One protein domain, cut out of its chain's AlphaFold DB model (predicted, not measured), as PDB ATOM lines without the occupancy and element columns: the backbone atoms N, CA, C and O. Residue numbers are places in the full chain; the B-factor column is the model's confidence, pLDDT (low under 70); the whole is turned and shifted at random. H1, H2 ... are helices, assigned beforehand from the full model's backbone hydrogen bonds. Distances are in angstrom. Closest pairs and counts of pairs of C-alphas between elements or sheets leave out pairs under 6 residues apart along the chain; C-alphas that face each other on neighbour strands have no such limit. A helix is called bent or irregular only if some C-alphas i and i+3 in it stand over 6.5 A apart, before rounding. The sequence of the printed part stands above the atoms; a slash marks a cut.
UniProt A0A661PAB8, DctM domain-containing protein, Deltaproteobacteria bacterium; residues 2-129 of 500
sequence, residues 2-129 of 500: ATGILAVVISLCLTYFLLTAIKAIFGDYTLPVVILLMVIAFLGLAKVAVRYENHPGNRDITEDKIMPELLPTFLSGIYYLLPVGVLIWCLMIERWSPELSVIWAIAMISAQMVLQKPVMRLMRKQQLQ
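This is residues 2 to 129 of the 500 residues of the protein "DctM domain-containing protein" of Deltaproteobacteria bacterium (UniProt A0A661PAB8). What is the main shape? A long helix, H1, folds back on itself as a V of two arms, H1a and H1b, and the helical hairpin of H4 and H5 packs on it, with H4 in the middle touching both arms and H5. The first residues of H1a, 2 to 11, stick out free, while H2 lies far out, touching no helix, and short H3 packs on the last residues of H1b. What is it made of, and how tightly? The printed part has 128 residues with five named helices, H1 to H5 in chain order, and no named strand; its class is all helix. It is only just loose, close to compact, with a radius of gyration of the C-alphas of 16.8 A and spans of 49 by 44 by 26 A.

Where does H1 run? By its hydrogen bonds residues 2 to 52 were assigned as one helix, but it is bent, with C-alphas 25 and 28 9.6 A apart. Arm H1a, residues 2 to 25, begins at (182.134, 146.677, 145.620) and is 34.1 A long; arm H1b, residues 28 to 52, is 38.1 A long and irregular, with C-alphas 28 and 31 7.4 A apart. What follows? H2 is residues 61 to 64 and H3 residues 70 to 76. H4, residues 78 to 92, is 21.6 A long and only just irregular, with C-alphas 80 and 83 6.6 A apart. H5, residues 98 to 123, is 34.9 A long, irregular with C-alphas 114 and 117 7.1 A apart, has a kink of 48 degrees near residue 117, and ends with C-alpha 123 at (154.235, 141.279, 168.873).

What touches the hub, H1? H1b touches H4 at a shallow tilt of 24 degrees, opposite ways, the closest C-alphas being those of Leu 45 and Tyr 79, 5.1 A apart. With residues 48 to 52 alone it touches H3, closest at the C-alphas of Ala 49 and Ser 76, 4.1 A. H1a and H4 only just touch, with 3 pairs of C-alphas within 8 A, the closest those of Leu 19 and Trp 89, 7.6 A. How does the hairpin close? H4 and H5 touch at a shallow tilt of 25 degrees, opposite ways, closest at the C-alphas of Pro 83 and Ala 105, 4.7 A. Are the backbones helical? Every O i to N i+4 pair is within hydrogen-bond range in H1a and H3, against 18 of 21 in H1b, 8 of 11 in H4 and 20 of 22 in H5; H2 is too short for such a pair.

How far does it reach? The two C-alphas farthest apart, those of Asp 28 and Lys 65, are 52.2 A apart. Are there cuts or long links? The printed part has no cut, and no link is long. Where is confidence low? The pLDDT is under 70 at residues 2 to 9, 11 to 12 and 53 to 68.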
ATOM      1  N   ALA A   2     183.001 146.614 146.814       38.41
ATOM      2  CA  ALA A   2     182.134 146.677 145.620       38.41
ATOM      3  C   ALA A   2     180.713 146.117 145.851       38.41
ATOM      4  O   ALA A   2     179.736 146.700 145.399       38.41
ATOM      5  N   THR A   3     180.590 145.046 146.642       50.28
ATOM      6  CA  THR A   3     179.301 144.472 147.063       50.28
ATOM      7  C   THR A   3     178.456 145.426 147.909       50.28
ATOM      8  O   THR A   3     177.238 145.427 147.785       50.28
ATOM      9  N   GLY A   4     179.089 146.269 148.731       49.44
ATOM     10  CA  GLY A   4     178.398 147.244 149.579       49.44
ATOM     11  C   GLY A   4     177.868 148.434 148.783       49.44
ATOM     12  O   GLY A   4     176.712 148.803 148.943       49.44
ATOM     13  N   ILE A   5     178.676 148.988 147.872       59.44
ATOM     14  CA  ILE A   5     178.247 150.091 146.995       59.44
ATOM     15  C   ILE A   5     177.111 149.625 146.084       59.44
ATOM     16  O   ILE A   5     176.096 150.305 145.976       59.44
ATOM     17  N   LEU A   6     177.243 148.437 145.488       67.62
ATOM     18  CA  LEU A   6     176.199 147.865 144.644       67.62
ATOM     19  C   LEU A   6     174.901 147.640 145.431       67.62
ATOM     20  O   LEU A   6     173.833 147.987 144.940       67.62
ATOM     21  N   ALA A   7     174.983 147.127 146.663       66.25
ATOM     22  CA  ALA A   7     173.811 146.948 147.518       66.25
ATOM     23  C   ALA A   7     173.121 148.280 147.852       66.25
ATOM     24  O   ALA A   7     171.897 148.360 147.784       66.25
ATOM     25  N   VAL A   8     173.886 149.336 148.152       63.53
ATOM     26  CA  VAL A   8     173.337 150.673 148.427       63.53
ATOM     27  C   VAL A   8     172.686 151.269 147.180       63.53
ATOM     28  O   VAL A   8     171.554 151.736 147.259       63.53
ATOM     29  N   VAL A   9     173.351 151.211 146.022       69.00
ATOM     30  CA  VAL A   9     172.805 151.729 144.757       69.00
ATOM     31  C   VAL A   9     171.535 150.976 144.368       69.00
ATOM     32  O   VAL A   9     170.522 151.608 144.082       69.00
ATOM     33  N   ILE A  10     171.545 149.641 144.430       74.38
ATOM     34  CA  ILE A  10     170.352 148.828 144.162       74.38
ATOM     35  C   ILE A  10     169.244 149.180 145.151       74.38
ATOM     36  O   ILE A  10     168.110 149.365 144.728       74.38
ATOM     37  N   SER A  11     169.554 149.319 146.441       66.62
ATOM     38  CA  SER A  11     168.566 149.692 147.456       66.62
ATOM     39  C   SER A  11     167.951 151.061 147.170       66.62
ATOM     40  O   SER A  11     166.733 151.203 147.248       66.62
ATOM     41  N   LEU A  12     168.758 152.063 146.812       68.12
ATOM     42  CA  LEU A  12     168.284 153.409 146.486       68.12
ATOM     43  C   LEU A  12     167.460 153.425 145.197       68.12
ATOM     44  O   LEU A  12     166.385 154.017 145.187       68.12
ATOM     45  N   CYS A  13     167.904 152.738 144.142       73.44
ATOM     46  CA  CYS A  13     167.152 152.613 142.894       73.44
ATOM     47  C   CYS A  13     165.833 151.868 143.108       73.44
ATOM     48  O   CYS A  13     164.792 152.338 142.662       73.44
ATOM     49  N   LEU A  14     165.858 150.736 143.816       76.06
ATOM     50  CA  LEU A  14     164.661 149.966 144.144       76.06
ATOM     51  C   LEU A  14     163.673 150.834 144.919       76.06
ATOM     52  O   LEU A  14     162.500 150.871 144.574       76.06
ATOM     53  N   THR A  15     164.163 151.566 145.920       70.88
ATOM     54  CA  THR A  15     163.352 152.497 146.707       70.88
ATOM     55  C   THR A  15     162.780 153.579 145.794       70.88
ATOM     56  O   THR A  15     161.569 153.718 145.721       70.88
ATOM     57  N   TYR A  16     163.596 154.266 144.995       75.44
ATOM     58  CA  TYR A  16     163.124 155.286 144.058       75.44
ATOM     59  C   TYR A  16     162.054 154.767 143.085       75.44
ATOM     60  O   TYR A  16     160.993 155.380 142.966       75.44
ATOM     61  N   PHE A  17     162.282 153.632 142.418       80.62
ATOM     62  CA  PHE A  17     161.336 153.086 141.442       80.62
ATOM     63  C   PHE A  17     160.061 152.556 142.095       80.62
ATOM     64  O   PHE A  17     158.976 152.818 141.584       80.62
ATOM     65  N   LEU A  18     160.170 151.862 143.234       76.88
ATOM     66  CA  LEU A  18     159.018 151.382 144.003       76.88
ATOM     67  C   LEU A  18     158.118 152.551 144.403       76.88
ATOM     68  O   LEU A  18     156.906 152.528 144.203       76.88
ATOM     69  N   LEU A  19     158.736 153.588 144.951       71.06
ATOM     70  CA  LEU A  19     158.056 154.765 145.454       71.06
ATOM     71  C   LEU A  19     157.476 155.630 144.318       71.06
ATOM     72  O   LEU A  19     156.343 156.102 144.415       71.06
ATOM     73  N   THR A  20     158.184 155.751 143.193       76.06
ATOM     74  CA  THR A  20     157.672 156.423 141.983       76.06
ATOM     75  C   THR A  20     156.494 155.661 141.370       76.06
ATOM     76  O   THR A  20     155.507 156.274 140.966       76.06
ATOM     77  N   ALA A  21     156.546 154.325 141.352       80.31
ATOM     78  CA  ALA A  21     155.444 153.491 140.879       80.31
ATOM     79  C   ALA A  21     154.191 153.656 141.751       80.31
ATOM     80  O   ALA A  21     153.091 153.778 141.219       80.31
ATOM     81  N   ILE A  22     154.349 153.736 143.078       77.06
ATOM     82  CA  ILE A  22     153.239 154.033 143.998       77.06
ATOM     83  C   ILE A  22     152.591 155.375 143.633       77.06
ATOM     84  O   ILE A  22     151.372 155.445 143.495       77.06
ATOM     85  N   LYS A  23     153.388 156.422 143.395       75.69
ATOM     86  CA  LYS A  23     152.860 157.736 142.998       75.69
ATOM     87  C   LYS A  23     152.115 157.693 141.659       75.69
ATOM     88  O   LYS A  23     151.042 158.278 141.536       75.69
ATOM     89  N   ALA A  24     152.641 156.956 140.679       80.62
ATOM     90  CA  ALA A  24     151.999 156.789 139.374       80.62
ATOM     91  C   ALA A  24     150.656 156.036 139.451       80.62
ATOM     92  O   ALA A  24     149.749 156.328 138.677       80.62
ATOM     93  N   ILE A  25     150.522 155.082 140.379       84.31
ATOM     94  CA  ILE A  25     149.305 154.271 140.544       84.31
ATOM     95  C   ILE A  25     148.230 155.017 141.347       84.31
ATOM     96  O   ILE A  25     147.048 154.906 141.028       84.31
ATOM     97  N   PHE A  26     148.616 155.752 142.396       80.69
ATOM     98  CA  PHE A  26     147.671 156.289 143.384       80.69
ATOM     99  C   PHE A  26     147.383 157.794 143.263       80.69
ATOM    100  O   PHE A  26     146.452 158.263 143.920       80.69
ATOM    101  N   GLY A  27     148.111 158.546 142.426       80.44
ATOM    102  CA  GLY A  27     147.802 159.947 142.107       80.44
ATOM    103  C   GLY A  27     147.614 160.816 143.358       80.44
ATOM    104  O   GLY A  27     148.499 160.885 144.210       80.44
ATOM    105  N   ASP A  28     146.439 161.425 143.516       76.31
ATOM    106  CA  ASP A  28     146.117 162.301 144.657       76.31
ATOM    107  C   ASP A  28     146.019 161.558 146.006       76.31
ATOM    108  O   ASP A  28     146.177 162.160 147.070       76.31
ATOM    109  N   TYR A  29     145.834 160.233 145.995       80.75
ATOM    110  CA  TYR A  29     145.821 159.392 147.201       80.75
ATOM    111  C   TYR A  29     147.214 158.894 147.611       80.75
ATOM    112  O   TYR A  29     147.333 158.073 148.525       80.75
ATOM    113  N   THR A  30     148.281 159.396 146.981       77.69
ATOM    114  CA  THR A  30     149.660 158.978 147.278       77.69
ATOM    115  C   THR A  30     150.012 159.170 148.752       77.69
ATOM    116  O   THR A  30     150.548 158.256 149.372       77.69
ATOM    117  N   LEU A  31     149.668 160.312 149.358       75.25
ATOM    118  CA  LEU A  31     150.064 160.610 150.739       75.25
ATOM    119  C   LEU A  31     149.423 159.651 151.776       75.25
ATOM    120  O   LEU A  31     150.173 159.055 152.553       75.25
ATOM    121  N   PRO A  32     148.092 159.409 151.784       81.69
ATOM    122  CA  PRO A  32     147.486 158.401 152.661       81.69
ATOM    123  C   PRO A  32     148.044 156.988 152.456       81.69
ATOM    124  O   PRO A  32     148.275 156.265 153.428       81.69
ATOM    125  N   VAL A  33     148.284 156.593 151.201       81.94
ATOM    126  CA  VAL A  33     148.827 155.270 150.864       81.94
ATOM    127  C   VAL A  33     150.259 155.123 151.372       81.94
ATOM    128  O   VAL A  33     150.598 154.092 151.947       81.94
ATOM    129  N   VAL A  34     151.090 156.155 151.231       78.75
ATOM    130  CA  VAL A  34     152.465 156.155 151.743       78.75
ATOM    131  C   VAL A  34     152.481 156.080 153.266       78.75
ATOM    132  O   VAL A  34     153.240 155.284 153.812       78.75
ATOM    133  N   ILE A  35     151.620 156.823 153.967       80.94
ATOM    134  CA  ILE A  35     151.510 156.724 155.433       80.94
ATOM    135  C   ILE A  35     151.130 155.295 155.843       80.94
ATOM    136  O   ILE A  35     151.770 154.718 156.724       80.94
ATOM    137  N   LEU A  36     150.145 154.688 155.174       84.56
ATOM    138  CA  LEU A  36     149.757 153.300 155.428       84.56
ATOM    139  C   LEU A  36     150.917 152.327 155.170       84.56
ATOM    140  O   LEU A  36     151.190 151.460 156.001       84.56
ATOM    141  N   LEU A  37     151.628 152.482 154.051       83.88
ATOM    142  CA  LEU A  37     152.800 151.672 153.720       83.88
ATOM    143  C   LEU A  37     153.918 151.838 154.748       83.88
ATOM    144  O   LEU A  37     154.545 150.848 155.112       83.88
ATOM    145  N   MET A  38     154.141 153.047 155.260       82.81
ATOM    146  CA  MET A  38     155.129 153.311 156.306       82.81
ATOM    147  C   MET A  38     154.742 152.649 157.628       82.81
ATOM    148  O   MET A  38     155.604 152.079 158.292       82.81
ATOM    149  N   VAL A  39     153.455 152.644 157.989       85.12
ATOM    150  CA  VAL A  39     152.962 151.903 159.162       85.12
ATOM    151  C   VAL A  39     153.160 150.396 158.973       85.12
ATOM    152  O   VAL A  39     153.669 149.726 159.870       85.12
ATOM    153  N   ILE A  40     152.819 149.851 157.803       87.31
ATOM    154  CA  ILE A  40     153.035 148.429 157.489       87.31
ATOM    155  C   ILE A  40     154.529 148.086 157.532       87.31
ATOM    156  O   ILE A  40     154.911 147.075 158.123       87.31
ATOM    157  N   ALA A  41     155.376 148.934 156.947       86.69
ATOM    158  CA  ALA A  41     156.823 148.773 156.960       86.69
ATOM    159  C   ALA A  41     157.363 148.815 158.393       86.69
ATOM    160  O   ALA A  41     158.137 147.942 158.771       86.69
ATOM    161  N   PHE A  42     156.891 149.745 159.225       87.50
ATOM    162  CA  PHE A  42     157.237 149.804 160.644       87.50
ATOM    163  C   PHE A  42     156.878 148.519 161.384       87.50
ATOM    164  O   PHE A  42     157.738 147.945 162.050       87.50
ATOM    165  N   LEU A  43     155.659 148.007 161.215       87.44
ATOM    166  CA  LEU A  43     155.249 146.746 161.832       87.44
ATOM    167  C   LEU A  43     156.090 145.558 161.324       87.44
ATOM    168  O   LEU A  43     156.508 144.702 162.106       87.44
ATOM    169  N   GLY A  44     156.378 145.501 160.022       86.50
ATOM    170  CA  GLY A  44     157.218 144.457 159.431       86.50
ATOM    171  C   GLY A  44     158.652 144.480 159.967       86.50
ATOM    172  O   GLY A  44     159.178 143.443 160.377       86.50
ATOM    173  N   LEU A  45     159.265 145.663 160.020       86.50
ATOM    174  CA  LEU A  45     160.628 145.865 160.509       86.50
ATOM    175  C   LEU A  45     160.730 145.648 162.024       86.50
ATOM    176  O   LEU A  45     161.672 145.002 162.476       86.50
ATOM    177  N   ALA A  46     159.737 146.082 162.801       83.88
ATOM    178  CA  ALA A  46     159.666 145.801 164.234       83.88
ATOM    179  C   ALA A  46     159.572 144.289 164.509       83.88
ATOM    180  O   ALA A  46     160.237 143.781 165.411       83.88
ATOM    181  N   LYS A  47     158.827 143.535 163.690       85.56
ATOM    182  CA  LYS A  47     158.759 142.068 163.801       85.56
ATOM    183  C   LYS A  47     160.112 141.401 163.536       85.56
ATOM    184  O   LYS A  47     160.440 140.411 164.191       85.56
ATOM    185  N   VAL A  48     160.882 141.918 162.577       84.81
ATOM    186  CA  VAL A  48     162.256 141.458 162.324       84.81
ATOM    187  C   VAL A  48     163.144 141.785 163.521       84.81
ATOM    188  O   VAL A  48     163.810 140.885 164.022       84.81
ATOM    189  N   ALA A  49     163.089 143.017 164.030       82.25
ATOM    190  CA  ALA A  49     163.886 143.453 165.173       82.25
ATOM    191  C   ALA A  49     163.663 142.580 166.416       82.25
ATOM    192  O   ALA A  49     164.630 142.072 166.983       82.25
ATOM    193  N   VAL A  50     162.405 142.276 166.761       82.12
ATOM    194  CA  VAL A  50     162.056 141.402 167.901       82.12
ATOM    195  C   VAL A  50     162.692 140.008 167.790       82.12
ATOM    196  O   VAL A  50     162.990 139.383 168.807       82.12
ATOM    197  N   ARG A  51     162.936 139.502 166.571       80.69
ATOM    198  CA  ARG A  51     163.587 138.198 166.356       80.69
ATOM    199  C   ARG A  51     165.080 138.213 166.705       80.69
ATOM    200  O   ARG A  51     165.611 137.166 167.066       80.69
ATOM    201  N   TYR A  52     165.736 139.368 166.591       74.75
ATOM    202  CA  TYR A  52     167.181 139.540 166.794       74.75
ATOM    203  C   TYR A  52     167.538 140.311 168.074       74.75
ATOM    204  O   TYR A  52     168.706 140.408 168.425       74.75
ATOM    205  N   GLU A  53     166.556 140.826 168.810       65.50
ATOM    206  CA  GLU A  53     166.784 141.661 169.996       65.50
ATOM    207  C   GLU A  53     167.437 140.914 171.169       65.50
ATOM    208  O   GLU A  53     168.288 141.474 171.853       65.50
ATOM    209  N   ASN A  54     167.107 139.628 171.348       61.62
ATOM    210  CA  ASN A  54     167.704 138.757 172.370       61.62
ATOM    211  C   ASN A  54     169.064 138.171 171.946       61.62
ATOM    212  O   ASN A  54     169.547 137.223 172.571       61.62
ATOM    213  N   HIS A  55     169.670 138.668 170.862       60.00
ATOM    214  CA  HIS A  55     170.982 138.189 170.452       60.00
ATOM    215  C   HIS A  55     172.015 138.567 171.526       60.00
ATOM    216  O   HIS A  55     172.054 139.726 171.942       60.00
ATOM    217  N   PRO A  56     172.884 137.641 171.969       51.25
ATOM    218  CA  PRO A  56     173.871 137.912 173.019       51.25
ATOM    219  C   PRO A  56     174.841 139.060 172.679       51.25
ATOM    220  O   PRO A  56     175.439 139.628 173.581       51.25
ATOM    221  N   GLY A  57     174.948 139.440 171.400       51.22
ATOM    222  CA  GLY A  57     175.698 140.612 170.931       51.22
ATOM    223  C   GLY A  57     174.951 141.953 170.995       51.22
ATOM    224  O   GLY A  57     175.513 142.960 170.600       51.22
ATOM    225  N   ASN A  58     173.701 142.018 171.455       50.72
ATOM    226  CA  ASN A  58     172.953 143.280 171.587       50.72
ATOM    227  C   ASN A  58     173.067 143.887 173.005       50.72
ATOM    228  O   ASN A  58     172.218 144.672 173.422       50.72
ATOM    229  N   ARG A  59     174.082 143.455 173.767       56.19
ATOM    230  CA  ARG A  59     174.399 143.913 175.127       56.19
ATOM    231  C   ARG A  59     175.259 145.169 175.099       56.19
ATOM    232  O   ARG A  59     175.826 145.520 174.065       56.19
ATOM    233  N   ASP A  60     175.343 145.834 176.244       53.56
ATOM    234  CA  ASP A  60     176.162 147.024 176.403       53.56
ATOM    235  C   ASP A  60     177.636 146.703 176.095       53.56
ATOM    236  O   ASP A  60     178.339 146.019 176.843       53.56
ATOM    237  N   ILE A  61     178.102 147.208 174.951       54.50
ATOM    238  CA  ILE A  61     179.487 147.112 174.475       54.50
ATOM    239  C   ILE A  61     180.494 147.679 175.483       54.50
ATOM    240  O   ILE A  61     181.674 147.314 175.439       54.50
ATOM    241  N   THR A  62     180.040 148.542 176.395       54.78
ATOM    242  CA  THR A  62     180.859 149.126 177.458       54.78
ATOM    243  C   THR A  62     181.174 148.118 178.571       54.78
ATOM    244  O   THR A  62     182.240 148.212 179.183       54.78
ATOM    245  N   GLU A  63     180.303 147.128 178.799       55.16
ATOM    246  CA  GLU A  63     180.481 146.097 179.832       55.16
ATOM    247  C   GLU A  63     181.173 144.838 179.291       55.16
ATOM    248  O   GLU A  63     182.144 144.365 179.885       55.16
ATOM    249  N   ASP A  64     180.732 144.321 178.139       59.12
ATOM    250  CA  ASP A  64     181.129 142.975 177.697       59.12
ATOM    251  C   ASP A  64     182.444 142.937 176.894       59.12
ATOM    252  O   ASP A  64     183.037 141.867 176.754       59.12
ATOM    253  N   LYS A  65     182.937 144.070 176.358       58.22
ATOM    254  CA  LYS A  65     184.147 144.172 175.493       58.22
ATOM    255  C   LYS A  65     184.214 143.168 174.322       58.22
ATOM    256  O   LYS A  65     185.265 143.015 173.697       58.22
ATOM    257  N   ILE A  66     183.117 142.491 173.999       61.97
ATOM    258  CA  ILE A  66     183.000 141.567 172.871       61.97
ATOM    259  C   ILE A  66     182.447 142.361 171.690       61.97
ATOM    260  O   ILE A  66     181.455 143.073 171.824       61.97
ATOM    261  N   MET A  67     183.092 142.248 170.526       61.84
ATOM    262  CA  MET A  67     182.569 142.866 169.310       61.84
ATOM    263  C   MET A  67     181.250 142.189 168.924       61.84
ATOM    264  O   MET A  67     181.242 140.974 168.705       61.84
ATOM    265  N   PRO A  68     180.143 142.942 168.836       68.06
ATOM    266  CA  PRO A  68     178.865 142.368 168.470       68.06
ATOM    267  C   PRO A  68     178.872 141.947 166.999       68.06
ATOM    268  O   PRO A  68     179.539 142.552 166.155       68.06
ATOM    269  N   GLU A  69     178.134 140.888 166.681       74.75
ATOM    270  CA  GLU A  69     178.002 140.438 165.299       74.75
ATOM    271  C   GLU A  69     177.262 141.490 164.460       74.75
ATOM    272  O   GLU A  69     176.162 141.926 164.796       74.75
ATOM    273  N   LEU A  70     177.858 141.873 163.327       78.00
ATOM    274  CA  LEU A  70     177.417 143.024 162.533       78.00
ATOM    275  C   LEU A  70     175.984 142.880 161.991       78.00
ATOM    276  O   LEU A  70     175.220 143.841 161.995       78.00
ATOM    277  N   LEU A  71     175.605 141.682 161.533       78.94
ATOM    278  CA  LEU A  71     174.294 141.444 160.926       78.94
ATOM    279  C   LEU A  71     173.152 141.408 161.966       78.94
ATOM    280  O   LEU A  71     172.174 142.126 161.755       78.94
ATOM    281  N   PRO A  72     173.235 140.658 163.083       79.00
ATOM    282  CA  PRO A  72     172.209 140.690 164.127       79.00
ATOM    283  C   PRO A  72     171.971 142.082 164.720       79.00
ATOM    284  O   PRO A  72     170.817 142.470 164.882       79.00
ATOM    285  N   THR A  73     173.031 142.857 164.977       77.00
ATOM    286  CA  THR A  73     172.912 144.230 165.501       77.00
ATOM    287  C   THR A  73     172.287 145.183 164.482       77.00
ATOM    288  O   THR A  73     171.485 146.046 164.829       77.00
ATOM    289  N   PHE A  74     172.589 145.018 163.193       80.75
ATOM    290  CA  PHE A  74     171.919 145.795 162.151       80.75
ATOM    291  C   PHE A  74     170.426 145.442 162.046       80.75
ATOM    292  O   PHE A  74     169.578 146.328 161.934       80.75
ATOM    293  N   LEU A  75     170.088 144.149 162.108       80.88
ATOM    294  CA  LEU A  75     168.705 143.676 162.023       80.88
ATOM    295  C   LEU A  75     167.877 144.017 163.270       80.88
ATOM    296  O   LEU A  75     166.665 144.196 163.140       80.88
ATOM    297  N   SER A  76     168.497 144.150 164.447       77.69
ATOM    298  CA  SER A  76     167.815 144.624 165.657       77.69
ATOM    299  C   SER A  76     167.422 146.102 165.547       77.69
ATOM    300  O   SER A  76     166.356 146.470 166.023       77.69
ATOM    301  N   GLY A  77     168.211 146.933 164.855       80.62
ATOM    302  CA  GLY A  77     167.948 148.366 164.652       80.62
ATOM    303  C   GLY A  77     167.293 148.746 163.318       80.62
ATOM    304  O   GLY A  77     167.165 149.932 163.016       80.62
ATOM    305  N   ILE A  78     166.877 147.782 162.491       83.62
ATOM    306  CA  ILE A  78     166.505 148.034 161.085       83.62
ATOM    307  C   ILE A  78     165.327 149.011 160.906       83.62
ATOM    308  O   ILE A  78     165.239 149.713 159.899       83.62
ATOM    309  N   TYR A  79     164.431 149.105 161.890       82.81
ATOM    310  CA  TYR A  79     163.292 150.024 161.855       82.81
ATOM    311  C   TYR A  79     163.710 151.506 161.964       82.81
ATOM    312  O   TYR A  79     162.959 152.371 161.523       82.81
ATOM    313  N   TYR A  80     164.930 151.829 162.423       85.31
ATOM    314  CA  TYR A  80     165.489 153.195 162.382       85.31
ATOM    315  C   TYR A  80     165.827 153.700 160.970       85.31
ATOM    316  O   TYR A  80     166.139 154.878 160.804       85.31
ATOM    317  N   LEU A  81     165.721 152.858 159.937       85.44
ATOM    318  CA  LEU A  81     165.869 153.294 158.544       85.44
ATOM    319  C   LEU A  81     164.629 154.021 158.001       85.44
ATOM    320  O   LEU A  81     164.725 154.692 156.974       85.44
ATOM    321  N   LEU A  82     163.473 153.933 158.670       87.44
ATOM    322  CA  LEU A  82     162.234 154.552 158.183       87.44
ATOM    323  C   LEU A  82     162.292 156.084 158.089       87.44
ATOM    324  O   LEU A  82     161.941 156.602 157.027       87.44
ATOM    325  N   PRO A  83     162.774 156.833 159.102       89.31
ATOM    326  CA  PRO A  83     162.937 158.284 158.985       89.31
ATOM    327  C   PRO A  83     163.855 158.692 157.827       89.31
ATOM    328  O   PRO A  83     163.596 159.690 157.159       89.31
ATOM    329  N   VAL A  84     164.893 157.895 157.541       87.00
ATOM    330  CA  VAL A  84     165.787 158.114 156.393       87.00
ATOM    331  C   VAL A  84     165.035 157.898 155.079       87.00
ATOM    332  O   VAL A  84     165.156 158.709 154.165       87.00
ATOM    333  N   GLY A  85     164.209 156.852 154.989       82.88
ATOM    334  CA  GLY A  85     163.345 156.613 153.832       82.88
ATOM    335  C   GLY A  85     162.349 157.751 153.586       82.88
ATOM    336  O   GLY A  85     162.167 158.165 152.443       82.88
ATOM    337  N   VAL A  86     161.761 158.304 154.650       86.94
ATOM    338  CA  VAL A  86     160.853 159.466 154.585       86.94
ATOM    339  C   VAL A  86     161.596 160.709 154.104       86.94
ATOM    340  O   VAL A  86     161.120 161.392 153.201       86.94
ATOM    341  N   LEU A  87     162.793 160.966 154.640       88.88
ATOM    342  CA  LEU A  87     163.639 162.074 154.201       88.88
ATOM    343  C   LEU A  87     163.970 161.965 152.703       88.88
ATOM    344  O   LEU A  87     163.810 162.934 151.962       88.88
ATOM    345  N   ILE A  88     164.385 160.777 152.248       84.19
ATOM    346  CA  ILE A  88     164.703 160.504 150.840       84.19
ATOM    347  C   ILE A  88     163.459 160.660 149.957       84.19
ATOM    348  O   ILE A  88     163.556 161.259 148.887       84.19
ATOM    349  N   TRP A  89     162.292 160.177 150.395       82.69
ATOM    350  CA  TRP A  89     161.025 160.356 149.678       82.69
ATOM    351  C   TRP A  89     160.709 161.843 149.476       82.69
ATOM    352  O   TRP A  89     160.507 162.289 148.343       82.69
ATOM    353  N   CYS A  90     160.699 162.617 150.565       87.25
ATOM    354  CA  CYS A  90     160.355 164.037 150.527       87.25
ATOM    355  C   CYS A  90     161.319 164.834 149.632       87.25
ATOM    356  O   CYS A  90     160.871 165.683 148.862       87.25
ATOM    357  N   LEU A  91     162.617 164.512 149.664       88.12
ATOM    358  CA  LEU A  91     163.634 165.193 148.859       88.12
ATOM    359  C   LEU A  91     163.640 164.771 147.385       88.12
ATOM    360  O   LEU A  91     163.728 165.620 146.503       88.12
ATOM    361  N   MET A  92     163.591 163.472 147.089       82.88
ATOM    362  CA  MET A  92     163.821 162.981 145.724       82.88
ATOM    363  C   MET A  92     162.544 162.903 144.887       82.88
ATOM    364  O   MET A  92     162.592 163.115 143.673       82.88
ATOM    365  N   ILE A  93     161.413 162.573 145.514       81.69
ATOM    366  CA  ILE A  93     160.161 162.258 144.811       81.69
ATOM    367  C   ILE A  93     159.212 163.440 144.865       81.69
ATOM    368  O   ILE A  93     158.709 163.880 143.832       81.69
ATOM    369  N   GLU A  94     158.983 163.968 146.066       82.19
ATOM    370  CA  GLU A  94     158.158 165.164 146.234       82.19
ATOM    371  C   GLU A  94     158.924 166.452 145.948       82.19
ATOM    372  O   GLU A  94     158.304 167.474 145.660       82.19
ATOM    373  N   ARG A  95     160.264 166.397 145.976       86.81
ATOM    374  CA  ARG A  95     161.145 167.552 145.744       86.81
ATOM    375  C   ARG A  95     160.777 168.737 146.635       86.81
ATOM    376  O   ARG A  95     160.847 169.893 146.221       86.81
ATOM    377  N   TRP A  96     160.356 168.436 147.861       89.06
ATOM    378  CA  TRP A  96     160.075 169.443 148.871       89.06
ATOM    379  C   TRP A  96     161.366 170.112 149.326       89.06
ATOM    380  O   TRP A  96     162.468 169.597 149.126       89.06
ATOM    381  N   SER A  97     161.226 171.266 149.982       93.50
ATOM    382  CA  SER A  97     162.381 171.920 150.580       93.50
ATOM    383  C   SER A  97     163.061 170.984 151.598       93.50
ATOM    384  O   SER A  97     162.391 170.165 152.251       93.50
ATOM    385  N   PRO A  98     164.391 171.088 151.767       90.31
ATOM    386  CA  PRO A  98     165.107 170.305 152.767       90.31
ATOM    387  C   PRO A  98     164.547 170.483 154.181       90.31
ATOM    388  O   PRO A  98     164.424 169.510 154.918       90.31
ATOM    389  N   GLU A  99     164.127 171.701 154.526       91.38
ATOM    390  CA  GLU A  99     163.534 172.032 155.825       91.38
ATOM    391  C   GLU A  99     162.243 171.244 156.086       91.38
ATOM    392  O   GLU A  99     162.119 170.581 157.118       91.38
ATOM    393  N   LEU A 100     161.308 171.242 155.127       91.56
ATOM    394  CA  LEU A 100     160.059 170.483 155.237       91.56
ATOM    395  C   LEU A 100     160.324 168.976 155.313       91.56
ATOM    396  O   LEU A 100     159.706 168.276 156.115       91.56
ATOM    397  N   SER A 101     161.268 168.477 154.516       92.94
ATOM    398  CA  SER A 101     161.634 167.056 154.491       92.94
ATOM    399  C   SER A 101     162.178 166.579 155.844       92.94
ATOM    400  O   SER A 101     161.816 165.503 156.324       92.94
ATOM    401  N   VAL A 102     163.003 167.405 156.495       92.69
ATOM    402  CA  VAL A 102     163.532 167.126 157.837       92.69
ATOM    403  C   VAL A 102     162.420 167.141 158.889       92.69
ATOM    404  O   VAL A 102     162.403 166.256 159.741       92.69
ATOM    405  N   ILE A 103     161.459 168.069 158.815       93.56
ATOM    406  CA  ILE A 103     160.312 168.103 159.742       93.56
ATOM    407  C   ILE A 103     159.529 166.784 159.694       93.56
ATOM    408  O   ILE A 103     159.222 166.213 160.742       93.56
ATOM    409  N   TRP A 104     159.258 166.255 158.499       91.25
ATOM    410  CA  TRP A 104     158.568 164.970 158.348       91.25
ATOM    411  C   TRP A 104     159.391 163.784 158.859       91.25
ATOM    412  O   TRP A 104     158.844 162.900 159.521       91.25
ATOM    413  N   ALA A 105     160.706 163.779 158.631       92.69
ATOM    414  CA  ALA A 105     161.590 162.761 159.197       92.69
ATOM    415  C   ALA A 105     161.614 162.809 160.741       92.69
ATOM    416  O   ALA A 105     161.552 161.760 161.390       92.69
ATOM    417  N   ILE A 106     161.627 164.011 161.336       93.12
ATOM    418  CA  ILE A 106     161.546 164.220 162.792       93.12
ATOM    419  C   ILE A 106     160.187 163.763 163.340       93.12
ATOM    420  O   ILE A 106     160.130 163.109 164.383       93.12
ATOM    421  N   ALA A 107     159.087 164.053 162.646       92.56
ATOM    422  CA  ALA A 107     157.763 163.576 163.045       92.56
ATOM    423  C   ALA A 107     157.700 162.038 163.052       92.56
ATOM    424  O   ALA A 107     157.192 161.438 164.001       92.56
ATOM    425  N   MET A 108     158.291 161.399 162.040       91.69
ATOM    426  CA  MET A 108     158.339 159.941 161.923       91.69
ATOM    427  C   MET A 108     159.198 159.284 163.005       91.69
ATOM    428  O   MET A 108     158.742 158.326 163.631       91.69
ATOM    429  N   ILE A 109     160.398 159.805 163.292       91.88
ATOM    430  CA  ILE A 109     161.216 159.263 164.391       91.88
ATOM    431  C   ILE A 109     160.558 159.506 165.758       91.88
ATOM    432  O   ILE A 109     160.609 158.633 166.618       91.88
ATOM    433  N   SER A 110     159.861 160.634 165.938       92.75
ATOM    434  CA  SER A 110     159.111 160.932 167.167       92.75
ATOM    435  C   SER A 110     157.962 159.945 167.381       92.75
ATOM    436  O   SER A 110     157.816 159.389 168.469       92.75
ATOM    437  N   ALA A 111     157.179 159.665 166.332       91.00
ATOM    438  CA  ALA A 111     156.127 158.651 166.374       91.00
ATOM    439  C   ALA A 111     156.708 157.259 166.673       91.00
ATOM    440  O   ALA A 111     156.179 156.527 167.510       91.00
ATOM    441  N   GLN A 112     157.832 156.914 166.045       89.56
ATOM    442  CA  GLN A 112     158.523 155.647 166.261       89.56
ATOM    443  C   GLN A 112     159.028 155.486 167.699       89.56
ATOM    444  O   GLN A 112     158.843 154.418 168.278       89.56
ATOM    445  N   MET A 113     159.620 156.524 168.298       88.88
ATOM    446  CA  MET A 113     160.091 156.480 169.689       88.88
ATOM    447  C   MET A 113     158.960 156.147 170.669       88.88
ATOM    448  O   MET A 113     159.163 155.355 171.587       88.88
ATOM    449  N   VAL A 114     157.761 156.691 170.442       90.44
ATOM    450  CA  VAL A 114     156.586 156.430 171.288       90.44
ATOM    451  C   VAL A 114     155.970 155.054 171.000       90.44
ATOM    452  O   VAL A 114     155.537 154.362 171.920       90.44
ATOM    453  N   LEU A 115     155.942 154.630 169.732       88.50
ATOM    454  CA  LEU A 115     155.258 153.405 169.300       88.50
ATOM    455  C   LEU A 115     156.120 152.132 169.380       88.50
ATOM    456  O   LEU A 115     155.557 151.040 169.429       88.50
ATOM    457  N   GLN A 116     157.454 152.225 169.411       85.19
ATOM    458  CA  GLN A 116     158.344 151.052 169.352       85.19
ATOM    459  C   GLN A 116     158.105 150.057 170.500       85.19
ATOM    460  O   GLN A 116     157.826 148.886 170.240       85.19
ATOM    461  N   LYS A 117     158.135 150.524 171.760       83.75
ATOM    462  CA  LYS A 117     157.969 149.692 172.964       83.75
ATOM    463  C   LYS A 117     156.604 148.966 172.962       83.75
ATOM    464  O   LYS A 117     156.600 147.731 173.009       83.75
ATOM    465  N   PRO A 118     155.449 149.654 172.804       84.88
ATOM    466  CA  PRO A 118     154.147 148.984 172.822       84.88
ATOM    467  C   PRO A 118     153.935 148.032 171.634       84.88
ATOM    468  O   PRO A 118     153.358 146.957 171.811       84.88
ATOM    469  N   VAL A 119     154.422 148.371 170.433       85.25
ATOM    470  CA  VAL A 119     154.289 147.508 169.246       85.25
ATOM    471  C   VAL A 119     155.101 146.226 169.396       85.25
ATOM    472  O   VAL A 119     154.572 145.135 169.172       85.25
ATOM    473  N   MET A 120     156.363 146.328 169.815       82.62
ATOM    474  CA  MET A 120     157.212 145.153 170.032       82.62
ATOM    475  C   MET A 120     156.638 144.244 171.121       82.62
ATOM    476  O   MET A 120     156.640 143.019 170.984       82.62
ATOM    477  N   ARG A 121     156.068 144.827 172.177       83.12
ATOM    478  CA  ARG A 121     155.423 144.085 173.260       83.12
ATOM    479  C   ARG A 121     154.154 143.357 172.812       83.12
ATOM    480  O   ARG A 121     153.976 142.180 173.138       83.12
ATOM    481  N   LEU A 122     153.324 144.006 171.995       84.44
ATOM    482  CA  LEU A 122     152.162 143.371 171.369       84.44
ATOM    483  C   LEU A 122     152.584 142.202 170.464       84.44
ATOM    484  O   LEU A 122     151.971 141.134 170.503       84.44
ATOM    485  N   MET A 123     153.674 142.356 169.705       83.88
ATOM    486  CA  MET A 123     154.235 141.279 168.873       83.88
ATOM    487  C   MET A 123     154.752 140.093 169.694       83.88
ATOM    488  O   MET A 123     154.672 138.951 169.238       83.88
ATOM    489  N   ARG A 124     155.213 140.337 170.925       81.75
ATOM    490  CA  ARG A 124     155.575 139.297 171.903       81.75
ATOM    491  C   ARG A 124     154.369 138.692 172.631       81.75
ATOM    492  O   ARG A 124     154.565 137.840 173.494       81.75
ATOM    493  N   LYS A 125     153.139 139.102 172.295       82.75
ATOM    494  CA  LYS A 125     151.889 138.689 172.960       82.75
ATOM    495  C   LYS A 125     151.872 139.002 174.465       82.75
ATOM    496  O   LYS A 125     151.290 138.255 175.248       82.75
ATOM    497  N   GLN A 126     152.519 140.091 174.870       82.94
ATOM    498  CA  GLN A 126     152.519 140.580 176.251       82.94
ATOM    499  C   GLN A 126     151.435 141.655 176.443       82.94
ATOM    500  O   GLN A 126     150.988 142.275 175.478       82.94
ATOM    501  N   GLN A 127     150.993 141.874 177.688       81.50
ATOM    502  CA  GLN A 127     150.007 142.914 178.000       81.50
ATOM    503  C   GLN A 127     150.603 144.311 177.800       81.50
ATOM    504  O   GLN A 127     151.733 144.566 178.208       81.50
ATOM    505  N   LEU A 128     149.828 145.213 177.196       81.25
ATOM    506  CA  LEU A 128     150.202 146.617 177.044       81.25
ATOM    507  C   LEU A 128     150.290 147.282 178.421       81.25
ATOM    508  O   LEU A 128     149.370 147.159 179.229       81.25
ATOM    509  N   GLN A 129     151.372 148.019 178.665       83.06
ATOM    510  CA  GLN A 129     151.514 148.857 179.852       83.06
ATOM    511  C   GLN A 129     151.516 150.319 179.421       83.06
ATOM    512  O   GLN A 129     152.357 150.743 178.629       83.06
TER     513      GLN A 129